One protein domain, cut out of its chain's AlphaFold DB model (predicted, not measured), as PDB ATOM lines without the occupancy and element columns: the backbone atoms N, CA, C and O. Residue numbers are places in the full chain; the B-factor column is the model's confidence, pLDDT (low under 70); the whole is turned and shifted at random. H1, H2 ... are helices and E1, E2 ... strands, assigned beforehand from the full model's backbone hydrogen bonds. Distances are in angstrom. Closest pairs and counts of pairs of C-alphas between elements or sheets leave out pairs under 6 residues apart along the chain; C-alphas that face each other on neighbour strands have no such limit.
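What this domain is: This is residues 71 to 96 and 281 to 373 of the 439 residues of an uncharacterized protein of Pichia kudriavzevii (UniProt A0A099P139). Two small, twisted antiparallel sheets, E1 to E3 and E4 to E7, face each other as a sandwich with crossed strands, and their edge strands E1 and E4 come together along one side. The helices H1 and H2 lie off one end of this sandwich. The printed part has 119 residues, with two named helices followed by seven named strands, in sheets of order E1-E2-E3 and E4-E5-E6-E7; the class is mixed, helices and strands. It is compact, with a radius of gyration of the C-alphas of 14.6 A, and spans 45 by 29 by 26 A, only just elongated.

How they stand to each other: H1, residues 71 to 81, and H2, residues 91 to 95, are apart, and neither is on a sheet. In H1 every O i to N i+4 pair is within hydrogen-bond range; H2 has 0 of 1, but 2 of 2 O i to N i+3 pairs. E1, residues 287 to 292, E2, residues 296 to 301, and E3, residues 306 to 312, form a meander, each strand the antiparallel neighbour of the one before, with N 290 and O 298 at 2.8 A and N 299 and O 309 at 3.0 A. E4, residues 318 to 324, E5, residues 333 to 340, E6, residues 345 to 351, and E7, residues 364 to 368, form a second meander, strongly twisted, with N 322 and O 337 at 2.8 A, N 336 and O 348 at 2.8 A, and N 366 and O 347 at 2.9 A. The facing parts of the sheets are 9.9 A centre to centre, their strands at 41 degrees. The closest C-alphas of E1 and E4, those of Gly 291 and Ile 318, are 5.1 A apart.

Where its parts are: H1 begins at C-alpha 71, (140.844, 171.447, 168.703), and is 15.5 A long. E3 measures 18.0 A, E5 21.5 A and E6 19.7 A; E7 ends at C-alpha 368, (121.157, 163.765, 171.317).

The domain as a whole: Residues 97 to 280 are not printed, and C-alphas 96 and 281 are 18.0 A apart across the cut. The link E6 to E7 is long. The pLDDT is under 70 at residues 71 to 87, 325 to 332 and 351 to 373.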
ATOM      1  N   ALA A  71     140.929 172.710 167.949       38.59
ATOM      2  CA  ALA A  71     140.844 171.447 168.703       38.59
ATOM      3  C   ALA A  71     141.073 170.169 167.852       38.59
ATOM      4  O   ALA A  71     141.427 169.122 168.393       38.59
ATOM      5  N   ALA A  72     140.906 170.269 166.530       43.38
ATOM      6  CA  ALA A  72     141.309 169.275 165.543       43.38
ATOM      7  C   ALA A  72     142.822 168.956 165.554       43.38
ATOM      8  O   ALA A  72     143.171 167.782 165.500       43.38
ATOM      9  N   ASP A  73     143.698 169.951 165.696       45.84
ATOM     10  CA  ASP A  73     145.160 169.805 165.716       45.84
ATOM     11  C   ASP A  73     145.620 169.028 166.957       45.84
ATOM     12  O   ASP A  73     146.436 168.121 166.852       45.84
ATOM     13  N   LEU A  74     145.025 169.301 168.124       51.88
ATOM     14  CA  LEU A  74     145.320 168.574 169.368       51.88
ATOM     15  C   LEU A  74     144.797 167.131 169.348       51.88
ATOM     16  O   LEU A  74     145.429 166.230 169.904       51.88
ATOM     17  N   GLN A  75     143.624 166.891 168.751       55.44
ATOM     18  CA  GLN A  75     143.109 165.530 168.567       55.44
ATOM     19  C   GLN A  75     143.970 164.745 167.580       55.44
ATOM     20  O   GLN A  75     144.244 163.570 167.816       55.44
ATOM     21  N   LEU A  76     144.416 165.403 166.512       57.22
ATOM     22  CA  LEU A  76     145.304 164.829 165.517       57.22
ATOM     23  C   LEU A  76     146.679 164.501 166.109       57.22
ATOM     24  O   LEU A  76     147.153 163.383 165.944       57.22
ATOM     25  N   GLU A  77     147.289 165.426 166.851       58.25
ATOM     26  CA  GLU A  77     148.581 165.218 167.511       58.25
ATOM     27  C   GLU A  77     148.529 164.029 168.478       58.25
ATOM     28  O   GLU A  77     149.400 163.160 168.450       58.25
ATOM     29  N   LYS A  78     147.468 163.927 169.289       60.19
ATOM     30  CA  LYS A  78     147.265 162.771 170.175       60.19
ATOM     31  C   LYS A  78     147.073 161.483 169.392       60.19
ATOM     32  O   LYS A  78     147.743 160.503 169.686       60.19
ATOM     33  N   ALA A  79     146.215 161.492 168.378       59.41
ATOM     34  CA  ALA A  79     145.990 160.328 167.536       59.41
ATOM     35  C   ALA A  79     147.293 159.820 166.888       59.41
ATOM     36  O   ALA A  79     147.558 158.616 166.872       59.41
ATOM     37  N   VAL A  80     148.140 160.733 166.407       59.75
ATOM     38  CA  VAL A  80     149.476 160.424 165.877       59.75
ATOM     39  C   VAL A  80     150.376 159.848 166.975       59.75
ATOM     40  O   VAL A  80     150.939 158.775 166.781       59.75
ATOM     41  N   ASN A  81     150.464 160.489 168.142       60.78
ATOM     42  CA  ASN A  81     151.282 160.020 169.272       60.78
ATOM     43  C   ASN A  81     150.839 158.655 169.826       60.78
ATOM     44  O   ASN A  81     151.644 157.909 170.381       60.78
ATOM     45  N   GLU A  82     149.567 158.307 169.653       64.06
ATOM     46  CA  GLU A  82     148.977 157.039 170.075       64.06
ATOM     47  C   GLU A  82     149.067 155.935 169.001       64.06
ATOM     48  O   GLU A  82     148.326 154.954 169.027       64.06
ATOM     49  N   ASN A  83     150.018 156.046 168.065       57.44
ATOM     50  CA  ASN A  83     150.313 155.054 167.026       57.44
ATOM     51  C   ASN A  83     149.153 154.757 166.056       57.44
ATOM     52  O   ASN A  83     149.145 153.717 165.392       57.44
ATOM     53  N   LEU A  84     148.201 155.681 165.881       63.62
ATOM     54  CA  LEU A  84     147.151 155.560 164.857       63.62
ATOM     55  C   LEU A  84     147.638 155.975 163.456       63.62
ATOM     56  O   LEU A  84     146.824 156.224 162.565       63.62
ATOM     57  N   HIS A  85     148.957 156.002 163.231       65.94
ATOM     58  CA  HIS A  85     149.619 156.420 161.989       65.94
ATOM     59  C   HIS A  85     149.015 155.790 160.728       65.94
ATOM     60  O   HIS A  85     148.884 156.461 159.715       65.94
ATOM     61  N   GLY A  86     148.566 154.530 160.787       67.56
ATOM     62  CA  GLY A  86     147.970 153.852 159.632       67.56
ATOM     63  C   GLY A  86     146.628 154.431 159.148       67.56
ATOM     64  O   GLY A  86     146.253 154.202 157.999       67.56
ATOM     65  N   LEU A  87     145.890 155.168 159.990       69.56
ATOM     66  CA  LEU A  87     144.687 155.919 159.577       69.56
ATOM     67  C   LEU A  87     145.040 157.247 158.896       69.56
ATOM     68  O   LEU A  87     144.192 157.868 158.258       69.56
ATOM     69  N   PHE A  88     146.279 157.687 159.069       74.56
ATOM     70  CA  PHE A  88     146.745 159.037 158.791       74.56
ATOM     71  C   PHE A  88     147.927 159.065 157.827       74.56
ATOM     72  O   PHE A  88     148.545 160.100 157.607       74.56
ATOM     73  N   ASP A  89     148.200 157.917 157.220       79.12
ATOM     74  CA  ASP A  89     149.245 157.728 156.241       79.12
ATOM     75  C   ASP A  89     148.840 158.361 154.903       79.12
ATOM     76  O   ASP A  89     147.852 157.962 154.269       79.12
ATOM     77  N   CYS A  90     149.605 159.370 154.492       84.62
ATOM     78  CA  CYS A  90     149.412 160.090 153.241       84.62
ATOM     79  C   CYS A  90     150.030 159.381 152.028       84.62
ATOM     80  O   CYS A  90     149.781 159.826 150.907       84.62
ATOM     81  N   GLU A  91     150.782 158.282 152.184       84.56
ATOM     82  CA  GLU A  91     151.389 157.563 151.050       84.56
ATOM     83  C   GLU A  91     150.342 157.147 150.011       84.56
ATOM     84  O   GLU A  91     150.578 157.207 148.801       84.56
ATOM     85  N   LYS A  92     149.136 156.808 150.475       84.12
ATOM     86  CA  LYS A  92     148.006 156.437 149.617       84.12
ATOM     87  C   LYS A  92     147.550 157.555 148.686       84.12
ATOM     88  O   LYS A  92     146.989 157.246 147.634       84.12
ATOM     89  N   PHE A  93     147.815 158.824 149.001       89.12
ATOM     90  CA  PHE A  93     147.470 159.942 148.117       89.12
ATOM     91  C   PHE A  93     148.195 159.843 146.772       89.12
ATOM     92  O   PHE A  93     147.646 160.242 145.748       89.12
ATOM     93  N   ASN A  94     149.394 159.253 146.753       87.88
ATOM     94  CA  ASN A  94     150.170 159.060 145.528       87.88
ATOM     95  C   ASN A  94     149.516 158.065 144.566       87.88
ATOM     96  O   ASN A  94     149.714 158.164 143.360       87.88
ATOM     97  N   SER A  95     148.722 157.126 145.088       89.88
ATOM     98  CA  SER A  95     147.989 156.152 144.271       89.88
ATOM     99  C   SER A  95     146.723 156.725 143.631       89.88
ATOM    100  O   SER A  95     146.157 156.103 142.733       89.88
ATOM    101  N   LEU A  96     146.267 157.895 144.092       94.12
ATOM    102  CA  LEU A  96     145.088 158.547 143.542       94.12
ATOM    103  C   LEU A  96     145.440 159.289 142.246       94.12
ATOM    104  O   LEU A  96     146.515 159.895 142.161       94.12
ATOM    105  N   THR A 281     132.245 163.470 155.382       93.81
ATOM    106  CA  THR A 281     133.430 163.801 156.164       93.81
ATOM    107  C   THR A 281     134.491 162.728 155.983       93.81
ATOM    108  O   THR A 281     134.186 161.533 155.914       93.81
ATOM    109  N   PHE A 282     135.757 163.133 155.965       89.12
ATOM    110  CA  PHE A 282     136.860 162.182 156.068       89.12
ATOM    111  C   PHE A 282     136.859 161.526 157.451       89.12
ATOM    112  O   PHE A 282     136.591 162.179 158.461       89.12
ATOM    113  N   SER A 283     137.148 160.227 157.480       85.38
ATOM    114  CA  SER A 283     137.364 159.455 158.709       85.38
ATOM    115  C   SER A 283     138.772 158.868 158.818       85.38
ATOM    116  O   SER A 283     139.171 158.402 159.882       85.38
ATOM    117  N   SER A 284     139.519 158.886 157.715       83.50
ATOM    118  CA  SER A 284     140.944 158.570 157.615       83.50
ATOM    119  C   SER A 284     141.488 159.196 156.322       83.50
ATOM    120  O   SER A 284     140.735 159.829 155.576       83.50
ATOM    121  N   THR A 285     142.763 158.985 155.999       84.00
ATOM    122  CA  THR A 285     143.342 159.370 154.696       84.00
ATOM    123  C   THR A 285     142.795 158.566 153.509       84.00
ATOM    124  O   THR A 285     142.996 158.949 152.362       84.00
ATOM    125  N   ASP A 286     142.075 157.465 153.746       89.12
ATOM    126  CA  ASP A 286     141.575 156.561 152.698       89.12
ATOM    127  C   ASP A 286     140.081 156.238 152.847       89.12
ATOM    128  O   ASP A 286     139.543 155.420 152.102       89.12
ATOM    129  N   THR A 287     139.378 156.856 153.799       90.69
ATOM    130  CA  THR A 287     137.945 156.615 154.001       90.69
ATOM    131  C   THR A 287     137.146 157.879 154.242       90.69
ATOM    132  O   THR A 287     137.570 158.794 154.950       90.69
ATOM    133  N   VAL A 288     135.940 157.870 153.685       94.06
ATOM    134  CA  VAL A 288     134.942 158.930 153.805       94.06
ATOM    135  C   VAL A 288     133.656 158.322 154.335       94.06
ATOM    136  O   VAL A 288     133.232 157.258 153.881       94.06
ATOM    137  N   ILE A 289     133.036 159.005 155.290       93.69
ATOM    138  CA  ILE A 289     131.698 158.699 155.784       93.69
ATOM    139  C   ILE A 289     130.738 159.698 155.145       93.69
ATOM    140  O   ILE A 289     131.003 160.898 155.153       93.69
ATOM    141  N   ALA A 290     129.633 159.209 154.595       96.50
ATOM    142  CA  ALA A 290     128.646 160.014 153.894       96.50
ATOM    143  C   ALA A 290     127.236 159.779 154.439       96.50
ATOM    144  O   ALA A 290     126.857 158.644 154.741       96.50
ATOM    145  N   GLY A 291     126.460 160.854 154.537       96.12
ATOM    146  CA  GLY A 291     125.026 160.803 154.797       96.12
ATOM    147  C   GLY A 291     124.223 160.705 153.500       96.12
ATOM    148  O   GLY A 291     124.705 161.077 152.429       96.12
ATOM    149  N   THR A 292     122.993 160.201 153.593       96.00
ATOM    150  CA  THR A 292     122.066 160.115 152.454       96.00
ATOM    151  C   THR A 292     120.760 160.845 152.722       96.00
ATOM    152  O   THR A 292     120.333 160.994 153.870       96.00
ATOM    153  N   ASN A 293     120.032 161.156 151.653       95.19
ATOM    154  CA  ASN A 293     118.681 161.721 151.696       95.19
ATOM    155  C   ASN A 293     117.611 160.839 152.370       95.19
ATOM    156  O   ASN A 293     116.482 161.293 152.536       95.19
ATOM    157  N   ARG A 294     117.923 159.593 152.751       91.56
ATOM    158  CA  ARG A 294     116.971 158.661 153.385       91.56
ATOM    159  C   ARG A 294     117.413 158.139 154.753       91.56
ATOM    160  O   ARG A 294     116.943 157.081 155.162       91.56
ATOM    161  N   GLY A 295     118.329 158.822 155.439       86.38
ATOM    162  CA  GLY A 295     118.740 158.398 156.782       86.38
ATOM    163  C   GLY A 295     119.619 157.147 156.769       86.38
ATOM    164  O   GLY A 295     119.495 156.266 157.615       86.38
ATOM    165  N   TYR A 296     120.483 157.020 155.765       87.31
ATOM    166  CA  TYR A 296     121.550 156.020 155.749       87.31
ATOM    167  C   TYR A 296     122.905 156.698 155.867       87.31
ATOM    168  O   TYR A 296     123.119 157.743 155.252       87.31
ATOM    169  N   ILE A 297     123.811 156.049 156.593       89.81
ATOM    170  CA  ILE A 297     125.228 156.398 156.665       89.81
ATOM    171  C   ILE A 297     126.020 155.354 155.885       89.81
ATOM    172  O   ILE A 297     125.930 154.157 156.162       89.81
ATOM    173  N   ALA A 298     126.802 155.812 154.917       88.19
ATOM    174  CA  ALA A 298     127.710 155.001 154.123       88.19
ATOM    175  C   ALA A 298     129.158 155.273 154.538       88.19
ATOM    176  O   ALA A 298     129.501 156.407 154.861       88.19
ATOM    177  N   GLN A 299     130.022 154.261 154.476       91.00
ATOM    178  CA  GLN A 299     131.469 154.472 154.461       91.00
ATOM    179  C   GLN A 299     132.040 153.967 153.145       91.00
ATOM    180  O   GLN A 299     131.778 152.833 152.746       91.00
ATOM    181  N   PHE A 300     132.862 154.788 152.508       92.38
ATOM    182  CA  PHE A 300     133.571 154.458 151.283       92.38
ATOM    183  C   PHE A 300     135.072 154.426 151.524       92.38
ATOM    184  O   PHE A 300     135.597 155.189 152.336       92.38
ATOM    185  N   ARG A 301     135.762 153.578 150.762       92.12
ATOM    186  CA  ARG A 301     137.216 153.606 150.624       92.12
ATOM    187  C   ARG A 301     137.609 154.381 149.373       92.12
ATOM    188  O   ARG A 301     137.287 153.944 148.270       92.12
ATOM    189  N   VAL A 302     138.344 155.476 149.544       93.38
ATOM    190  CA  VAL A 302     138.694 156.435 148.482       93.38
ATOM    191  C   VAL A 302     139.538 155.766 147.396       93.38
ATOM    192  O   VAL A 302     139.145 155.775 146.234       93.38
ATOM    193  N   SER A 303     140.627 155.085 147.766       91.12
ATOM    194  CA  SER A 303     141.546 154.432 146.811       91.12
ATOM    195  C   SER A 303     140.897 153.386 145.903       91.12
ATOM    196  O   SER A 303     141.366 153.147 144.796       91.12
ATOM    197  N   THR A 304     139.818 152.747 146.360       90.38
ATOM    198  CA  THR A 304     139.168 151.649 145.621       90.38
ATOM    199  C   THR A 304     137.765 151.982 145.133       90.38
ATOM    200  O   THR A 304     137.167 151.155 144.450       90.38
ATOM    201  N   GLN A 305     137.225 153.144 145.516       91.94
ATOM    202  CA  GLN A 305     135.832 153.551 145.288       91.94
ATOM    203  C   GLN A 305     134.794 152.551 145.826       91.94
ATOM    204  O   GLN A 305     133.631 152.567 145.430       91.94
ATOM    205  N   LYS A 306     135.193 151.653 146.734       89.88
ATOM    206  CA  LYS A 306     134.309 150.612 147.262       89.88
ATOM    207  C   LYS A 306     133.505 151.133 148.444       89.88
ATOM    208  O   LYS A 306     134.052 151.764 149.346       89.88
ATOM    209  N   LEU A 307     132.218 150.798 148.451       86.56
ATOM    210  CA  LEU A 307     131.357 150.911 149.619       86.56
ATOM    211  C   LEU A 307     131.757 149.830 150.633       86.56
ATOM    212  O   LEU A 307     131.646 148.636 150.354       86.56
ATOM    213  N   ASP A 308     132.225 150.252 151.802       82.00
ATOM    214  CA  ASP A 308     132.612 149.356 152.892       82.00
ATOM    215  C   ASP A 308     131.382 148.865 153.659       82.00
ATOM    216  O   ASP A 308     131.276 147.680 153.974       82.00
ATOM    217  N   TYR A 309     130.452 149.775 153.951       81.50
ATOM    218  CA  TYR A 309     129.166 149.461 154.564       81.50
ATOM    219  C   TYR A 309     128.144 150.579 154.334       81.50
ATOM    220  O   TYR A 309     128.501 151.726 154.066       81.50
ATOM    221  N   LEU A 310     126.868 150.231 154.511       83.56
ATOM    222  CA  LEU A 310     125.721 151.134 154.492       83.56
ATOM    223  C   LEU A 310     124.795 150.778 155.662       83.56
ATOM    224  O   LEU A 310     124.320 149.646 155.749       83.56
ATOM    225  N   ILE A 311     124.554 151.726 156.566       82.75
ATOM    226  CA  ILE A 311     123.819 151.510 157.817       82.75
ATOM    227  C   ILE A 311     122.562 152.388 157.827       82.75
ATOM    228  O   ILE A 311     122.688 153.607 157.694       82.75
ATOM    229  N   PRO A 312     121.356 151.818 158.016       81.19
ATOM    230  CA  PRO A 312     120.155 152.608 158.258       81.19
ATOM    231  C   PRO A 312     120.172 153.176 159.683       81.19
ATOM    232  O   PRO A 312     120.255 152.424 160.656       81.19
ATOM    233  N   THR A 313     120.034 154.492 159.822       77.81
ATOM    234  CA  THR A 313     119.929 155.166 161.129       77.81
ATOM    235  C   THR A 313     118.497 155.163 161.666       77.81
ATOM    236  O   THR A 313     118.291 155.400 162.852       77.81
ATOM    237  N   LYS A 314     117.508 154.869 160.805       80.56
ATOM    238  CA  LYS A 314     116.063 155.039 161.057       80.56
ATOM    239  C   LYS A 314     115.646 156.502 161.276       80.56
ATOM    240  O   LYS A 314     114.592 156.746 161.856       80.56
ATOM    241  N   THR A 315     116.450 157.451 160.804       79.94
ATOM    242  CA  THR A 315     116.132 158.888 160.806       79.94
ATOM    243  C   THR A 315     115.648 159.332 159.426       79.94
ATOM    244  O   THR A 315     115.633 158.545 158.475       79.94
ATOM    245  N   CYS A 316     115.273 160.606 159.300       88.56
ATOM    246  CA  CYS A 316     115.058 161.229 157.996       88.56
ATOM    247  C   CYS A 316     116.404 161.470 157.275       88.56
ATOM    248  O   CYS A 316     117.457 161.007 157.726       88.56
ATOM    249  N   GLY A 317     116.370 162.157 156.128       89.44
ATOM    250  CA  GLY A 317     117.568 162.458 155.342       89.44
ATOM    251  C   GLY A 317     118.642 163.162 156.168       89.44
ATOM    252  O   GLY A 317     118.338 164.064 156.937       89.44
ATOM    253  N   ILE A 318     119.894 162.742 156.030       90.94
ATOM    254  CA  ILE A 318     121.025 163.305 156.771       90.94
ATOM    255  C   ILE A 318     121.457 164.592 156.074       90.94
ATOM    256  O   ILE A 318     121.678 164.579 154.868       90.94
ATOM    257  N   THR A 319     121.576 165.691 156.809       89.81
ATOM    258  CA  THR A 319     121.916 167.019 156.268       89.81
ATOM    259  C   THR A 319     123.358 167.423 156.557       89.81
ATOM    260  O   THR A 319     123.944 168.193 155.805       89.81
ATOM    261  N   ASN A 320     123.952 166.893 157.626       90.06
ATOM    262  CA  ASN A 320     125.347 167.127 157.982       90.06
ATOM    263  C   ASN A 320     125.913 165.895 158.690       90.06
ATOM    264  O   ASN A 320     125.190 165.227 159.431       90.06
ATOM    265  N   ILE A 321     127.198 165.614 158.493       87.19
ATOM    266  CA  ILE A 321     127.924 164.574 159.214       87.19
ATOM    267  C   ILE A 321     129.345 165.045 159.527       87.19
ATOM    268  O   ILE A 321     130.034 165.589 158.665       87.19
ATOM    269  N   LYS A 322     129.804 164.815 160.760       86.19
ATOM    270  CA  LYS A 322     131.182 165.077 161.186       86.19
ATOM    271  C   LYS A 322     131.739 163.875 161.931       86.19
ATOM    272  O   LYS A 322     131.070 163.261 162.760       86.19
ATOM    273  N   CYS A 323     132.975 163.525 161.601       82.31
ATOM    274  CA  CYS A 323     133.705 162.434 162.224       82.31
ATOM    275  C   CYS A 323     134.764 163.020 163.147       82.31
ATOM    276  O   CYS A 323     135.516 163.908 162.751       82.31
ATOM    277  N   PHE A 324     134.836 162.494 164.361       73.56
ATOM    278  CA  PHE A 324     135.869 162.827 165.327       73.56
ATOM    279  C   PHE A 324     136.952 161.763 165.281       73.56
ATOM    280  O   PHE A 324     136.662 160.564 165.184       73.56
ATOM    281  N   LEU A 325     138.202 162.214 165.344       69.44
ATOM    282  CA  LEU A 325     139.336 161.309 165.320       69.44
ATOM    283  C   LEU A 325     139.381 160.508 166.629       69.44
ATOM    284  O   LEU A 325     139.137 161.062 167.705       69.44
ATOM    285  N   PRO A 326     139.667 159.199 166.559       65.38
ATOM    286  CA  PRO A 326     139.876 158.409 167.755       65.38
ATOM    287  C   PRO A 326     141.136 158.928 168.445       65.38
ATOM    288  O   PRO A 326     142.185 159.048 167.823       65.38
ATOM    289  N   VAL A 327     141.013 159.257 169.727       61.09
ATOM    290  CA  VAL A 327     142.137 159.778 170.515       61.09
ATOM    291  C   VAL A 327     142.934 158.637 171.147       61.09
ATOM    292  O   VAL A 327     144.082 158.857 171.486       61.09
ATOM    293  N   MET A 328     142.349 157.434 171.267       61.25
ATOM    294  CA  MET A 328     142.960 156.294 171.961       61.25
ATOM    295  C   MET A 328     143.513 155.228 171.002       61.25
ATOM    296  O   MET A 328     142.802 154.813 170.084       61.25
ATOM    297  N   ALA A 329     144.728 154.726 171.249       60.25
ATOM    298  CA  ALA A 329     145.391 153.678 170.452       60.25
ATOM    299  C   ALA A 329     144.570 152.378 170.317       60.25
ATOM    300  O   ALA A 329     144.618 151.691 169.297       60.25
ATOM    301  N   ASP A 330     143.817 152.024 171.362       60.53
ATOM    302  CA  ASP A 330     142.982 150.822 171.441       60.53
ATOM    303  C   ASP A 330     141.525 151.065 171.014       60.53
ATOM    304  O   ASP A 330     140.694 150.145 171.069       60.53
ATOM    305  N   ALA A 331     141.204 152.287 170.571       65.06
ATOM    306  CA  ALA A 331     139.878 152.623 170.092       65.06
ATOM    307  C   ALA A 331     139.475 151.643 168.987       65.06
ATOM    308  O   ALA A 331     140.216 151.377 168.048       65.06
ATOM    309  N   ARG A 332     138.265 151.095 169.095       67.69
ATOM    310  CA  ARG A 332     137.688 150.217 168.062       67.69
ATOM    311  C   ARG A 332     136.680 150.932 167.176       67.69
ATOM    312  O   ARG A 332     136.250 150.372 166.167       67.69
ATOM    313  N   ASN A 333     136.303 152.147 167.566       70.38
ATOM    314  CA  ASN A 333     135.230 152.902 166.950       70.38
ATOM    315  C   ASN A 333     135.639 154.359 166.697       70.38
ATOM    316  O   ASN A 333     136.357 154.957 167.493       70.38
ATOM    317  N   LEU A 334     135.111 154.918 165.616       73.19
ATOM    318  CA  LEU A 334     135.015 156.339 165.332       73.19
ATOM    319  C   LEU A 334     133.774 156.914 166.001       73.19
ATOM    320  O   LEU A 334     132.705 156.298 165.985       73.19
ATOM    321  N   SER A 335     133.912 158.115 166.540       75.12
ATOM    322  CA  SER A 335     132.787 158.911 167.010       75.12
ATOM    323  C   SER A 335     132.289 159.776 165.859       75.12
ATOM    324  O   SER A 335     133.077 160.470 165.222       75.12
ATOM    325  N   VAL A 336     130.992 159.742 165.584       73.44
ATOM    326  CA  VAL A 336     130.365 160.495 164.496       73.44
ATOM    327  C   VAL A 336     129.168 161.246 165.043       73.44
ATOM    328  O   VAL A 336     128.338 160.660 165.736       73.44
ATOM    329  N   THR A 337     129.052 162.527 164.712       80.12
ATOM    330  CA  THR A 337     127.805 163.274 164.878       80.12
ATOM    331  C   THR A 337     127.173 163.521 163.525       80.12
ATOM    332  O   THR A 337     127.866 163.707 162.524       80.12
ATOM    333  N   PHE A 338     125.848 163.503 163.476       79.75
ATOM    334  CA  PHE A 338     125.120 163.856 162.266       79.75
ATOM    335  C   PHE A 338     123.798 164.537 162.595       79.75
ATOM    336  O   PHE A 338     123.193 164.268 163.634       79.75
ATOM    337  N   SER A 339     123.352 165.401 161.691       84.19
ATOM    338  CA  SER A 339     122.053 166.066 161.756       84.19
ATOM    339  C   SER A 339     121.132 165.506 160.680       84.19
ATOM    340  O   SER A 339     121.576 165.112 159.600       84.19
ATOM    341  N   SER A 340     119.845 165.442 160.994       79.50
ATOM    342  CA  SER A 340     118.788 164.935 160.124       79.50
ATOM    343  C   SER A 340     117.875 166.082 159.671       79.50
ATOM    344  O   SER A 340     117.863 167.167 160.253       79.50
ATOM    345  N   SER A 341     117.115 165.865 158.600       83.06
ATOM    346  CA  SER A 341     116.235 166.859 157.974       83.06
ATOM    347  C   SER A 341     115.016 167.227 158.823       83.06
ATOM    348  O   SER A 341     114.293 168.157 158.492       83.06
ATOM    349  N   ASP A 342     114.769 166.485 159.900       76.88
ATOM    350  CA  ASP A 342     113.816 166.814 160.963       76.88
ATOM    351  C   ASP A 342     114.438 167.689 162.067       76.88
ATOM    352  O   ASP A 342     113.822 167.881 163.111       76.88
ATOM    353  N   PHE A 343     115.641 168.224 161.825       73.75
ATOM    354  CA  PHE A 343     116.422 169.075 162.728       73.75
ATOM    355  C   PHE A 343     116.943 168.370 163.990       73.75
ATOM    356  O   PHE A 343     117.556 169.005 164.849       73.75
ATOM    357  N   SER A 344     116.784 167.050 164.076       71.88
ATOM    358  CA  SER A 344     117.373 166.237 165.138       71.88
ATOM    359  C   SER A 344     118.871 166.036 164.908       71.88
ATOM    360  O   SER A 344     119.333 165.913 163.770       71.88
ATOM    361  N   SER A 345     119.640 165.957 165.996       73.25
ATOM    362  CA  SER A 345     121.068 165.623 165.957       73.25
ATOM    363  C   SER A 345     121.347 164.333 166.716       73.25
ATOM    364  O   SER A 345     120.707 164.011 167.716       73.25
ATOM    365  N   TYR A 346     122.322 163.582 166.227       70.44
ATOM    366  CA  TYR A 346     122.612 162.237 166.692       70.44
ATOM    367  C   TYR A 346     124.104 162.047 166.892       70.44
ATOM    368  O   TYR A 346     124.925 162.627 166.181       70.44
ATOM    369  N   PHE A 347     124.435 161.172 167.833       74.19
ATOM    370  CA  PHE A 347     125.777 160.664 168.045       74.19
ATOM    371  C   PHE A 347     125.793 159.162 167.760       74.19
ATOM    372  O   PHE A 347     124.955 158.404 168.255       74.19
ATOM    373  N   MET A 348     126.754 158.716 166.963       70.62
ATOM    374  CA  MET A 348     126.923 157.322 166.582       70.62
ATOM    375  C   MET A 348     128.377 156.899 166.753       70.62
ATOM    376  O   MET A 348     129.298 157.620 166.373       70.62
ATOM    377  N   LYS A 349     128.584 155.689 167.277       73.06
ATOM    378  CA  LYS A 349     129.887 155.018 167.229       73.06
ATOM    379  C   LYS A 349     129.922 154.061 166.040       73.06
ATOM    380  O   LYS A 349     129.122 153.128 165.977       73.06
ATOM    381  N   LEU A 350     130.836 154.301 165.106       73.50
ATOM    382  CA  LEU A 350     131.062 153.463 163.926       73.50
ATOM    383  C   LEU A 350     132.347 152.658 164.087       73.50
ATOM    384  O   LEU A 350     133.280 153.166 164.689       73.50
ATOM    385  N   PRO A 351     132.455 151.433 163.555       69.69
ATOM    386  CA  PRO A 351     133.703 150.682 163.625       69.69
ATOM    387  C   PRO A 351     134.816 151.394 162.848       69.69
ATOM    388  O   PRO A 351     134.570 151.994 161.801       69.69
ATOM    389  N   LEU A 352     136.056 151.292 163.326       69.44
ATOM    390  CA  LEU A 352     137.199 151.808 162.575       69.44
ATOM    391  C   LEU A 352     137.337 151.114 161.203       69.44
ATOM    392  O   LEU A 352     137.088 149.906 161.106       69.44
ATOM    393  N   PRO A 353     137.827 151.815 160.159       62.41
ATOM    394  CA  PRO A 353     137.951 151.290 158.794       62.41
ATOM    395  C   PRO A 353     138.664 149.938 158.654       62.41
ATOM    396  O   PRO A 353     138.326 149.139 157.778       62.41
ATOM    397  N   ASN A 354     139.637 149.665 159.525       61.59
ATOM    398  CA  ASN A 354     140.444 148.444 159.498       61.59
ATOM    399  C   ASN A 354     139.841 147.290 160.326       61.59
ATOM    400  O   ASN A 354     140.336 146.168 160.260       61.59
ATOM    401  N   PHE A 355     138.741 147.521 161.051       55.44
ATOM    402  CA  PHE A 355     138.103 146.552 161.950       55.44
ATOM    403  C   PHE A 355     136.710 146.122 161.449       55.44
ATOM    404  O   PHE A 355     135.729 146.109 162.198       55.44
ATOM    405  N   ARG A 356     136.613 145.727 160.169       47.53
ATOM    406  CA  ARG A 356     135.347 145.360 159.493       47.53
ATOM    407  C   ARG A 356     134.575 144.205 160.144       47.53
ATOM    408  O   ARG A 356     133.355 144.159 160.037       47.53
ATOM    409  N   SER A 357     135.242 143.303 160.866       44.50
ATOM    410  CA  SER A 357     134.588 142.202 161.598       44.50
ATOM    411  C   SER A 357     133.676 142.668 162.746       44.50
ATOM    412  O   SER A 357     132.981 141.852 163.343       44.50
ATOM    413  N   SER A 358     133.662 143.968 163.061       43.00
ATOM    414  CA  SER A 358     132.972 144.552 164.222       43.00
ATOM    415  C   SER A 358     131.574 145.111 163.922       43.00
ATOM    416  O   SER A 358     130.878 145.525 164.849       43.00
ATOM    417  N   ILE A 359     131.160 145.144 162.646       48.50
ATOM    418  CA  ILE A 359     129.971 145.883 162.171       48.50
ATOM    419  C   ILE A 359     128.672 145.436 162.868       48.50
ATOM    420  O   ILE A 359     127.803 146.263 163.116       48.50
ATOM    421  N   LEU A 360     128.537 144.160 163.243       40.06
ATOM    422  CA  LEU A 360     127.284 143.643 163.810       40.06
ATOM    423  C   LEU A 360     127.108 143.887 165.319       40.06
ATOM    424  O   LEU A 360     125.978 143.837 165.793       40.06
ATOM    425  N   ASN A 361     128.182 144.171 166.069       35.47
ATOM    426  CA  ASN A 361     128.131 144.188 167.541       35.47
ATOM    427  C   ASN A 361     128.367 145.564 168.186       35.47
ATOM    428  O   ASN A 361     128.110 145.703 169.379       35.47
ATOM    429  N   ASN A 362     128.840 146.569 167.438       44.59
ATOM    430  CA  ASN A 362     129.333 147.828 168.023       44.59
ATOM    431  C   ASN A 362     128.580 149.098 167.600       44.59
ATOM    432  O   ASN A 362     128.940 150.182 168.058       44.59
ATOM    433  N   ILE A 363     127.557 149.001 166.747       49.97
ATOM    434  CA  ILE A 363     126.802 150.186 166.323       49.97
ATOM    435  C   ILE A 363     125.814 150.555 167.427       49.97
ATOM    436  O   ILE A 363     124.805 149.879 167.631       49.97
ATOM    437  N   ALA A 364     126.107 151.649 168.121       48.28
ATOM    438  CA  ALA A 364     125.195 152.280 169.058       48.28
ATOM    439  C   ALA A 364     124.846 153.677 168.538       48.28
ATOM    440  O   ALA A 364     125.735 154.487 168.263       48.28
ATOM    441  N   LEU A 365     123.545 153.918 168.369       42.44
ATOM    442  CA  LEU A 365     122.986 155.210 168.002       42.44
ATOM    443  C   LEU A 365     122.360 155.831 169.245       42.44
ATOM    444  O   LEU A 365     121.514 155.209 169.889       42.44
ATOM    445  N   TYR A 366     122.769 157.055 169.540       41.69
ATOM    446  CA  TYR A 366     122.244 157.852 170.630       41.69
ATOM    447  C   TYR A 366     121.592 159.089 170.024       41.69
ATOM    448  O   TYR A 366     122.232 159.856 169.300       41.69
ATOM    449  N   GLU A 367     120.302 159.261 170.289       41.00
ATOM    450  CA  GLU A 367     119.635 160.532 170.044       41.00
ATOM    451  C   GLU A 367     120.216 161.551 171.017       41.00
ATOM    452  O   GLU A 367     120.204 161.339 172.233       41.00
ATOM    453  N   ILE A 368     120.782 162.632 170.483       47.16
ATOM    454  CA  ILE A 368     121.157 163.765 171.317       47.16
ATOM    455  C   ILE A 368     119.831 164.470 171.570       47.16
ATOM    456  O   ILE A 368     119.224 164.974 170.630       47.16
ATOM    457  N   GLY A 369     119.332 164.408 172.806       34.41
ATOM    458  CA  GLY A 369     118.027 164.946 173.184       34.41
ATOM    459  C   GLY A 369     117.970 166.466 173.040       34.41
ATOM    460  O   GLY A 369     118.042 167.183 174.029       34.41
ATOM    461  N   ILE A 370     117.828 166.958 171.813       39.75
ATOM    462  CA  ILE A 370     117.529 168.352 171.506       39.75
ATOM    463  C   ILE A 370     116.026 168.402 171.238       39.75
ATOM    464  O   ILE A 370     115.576 168.409 170.096       39.75
ATOM    465  N   THR A 371     115.208 168.369 172.291       30.81
ATOM    466  CA  THR A 371     113.757 168.575 172.168       30.81
ATOM    467  C   THR A 371     113.457 170.049 171.879       30.81
ATOM    468  O   THR A 371     112.878 170.731 172.712       30.81
ATOM    469  N   ASN A 372     113.851 170.548 170.708       37.03
ATOM    470  CA  ASN A 372     113.455 171.857 170.192       37.03
ATOM    471  C   ASN A 372     112.661 171.654 168.901       37.03
ATOM    472  O   ASN A 372     113.145 171.910 167.803       37.03
ATOM    473  N   LYS A 373     111.422 171.172 169.046       27.69
ATOM    474  CA  LYS A 373     110.446 171.161 167.946       27.69
ATOM    475  C   LYS A 373     109.913 172.557 167.594       27.69
ATOM    476  O   LYS A 373     109.277 172.691 166.557       27.69
TER     477      LYS A 373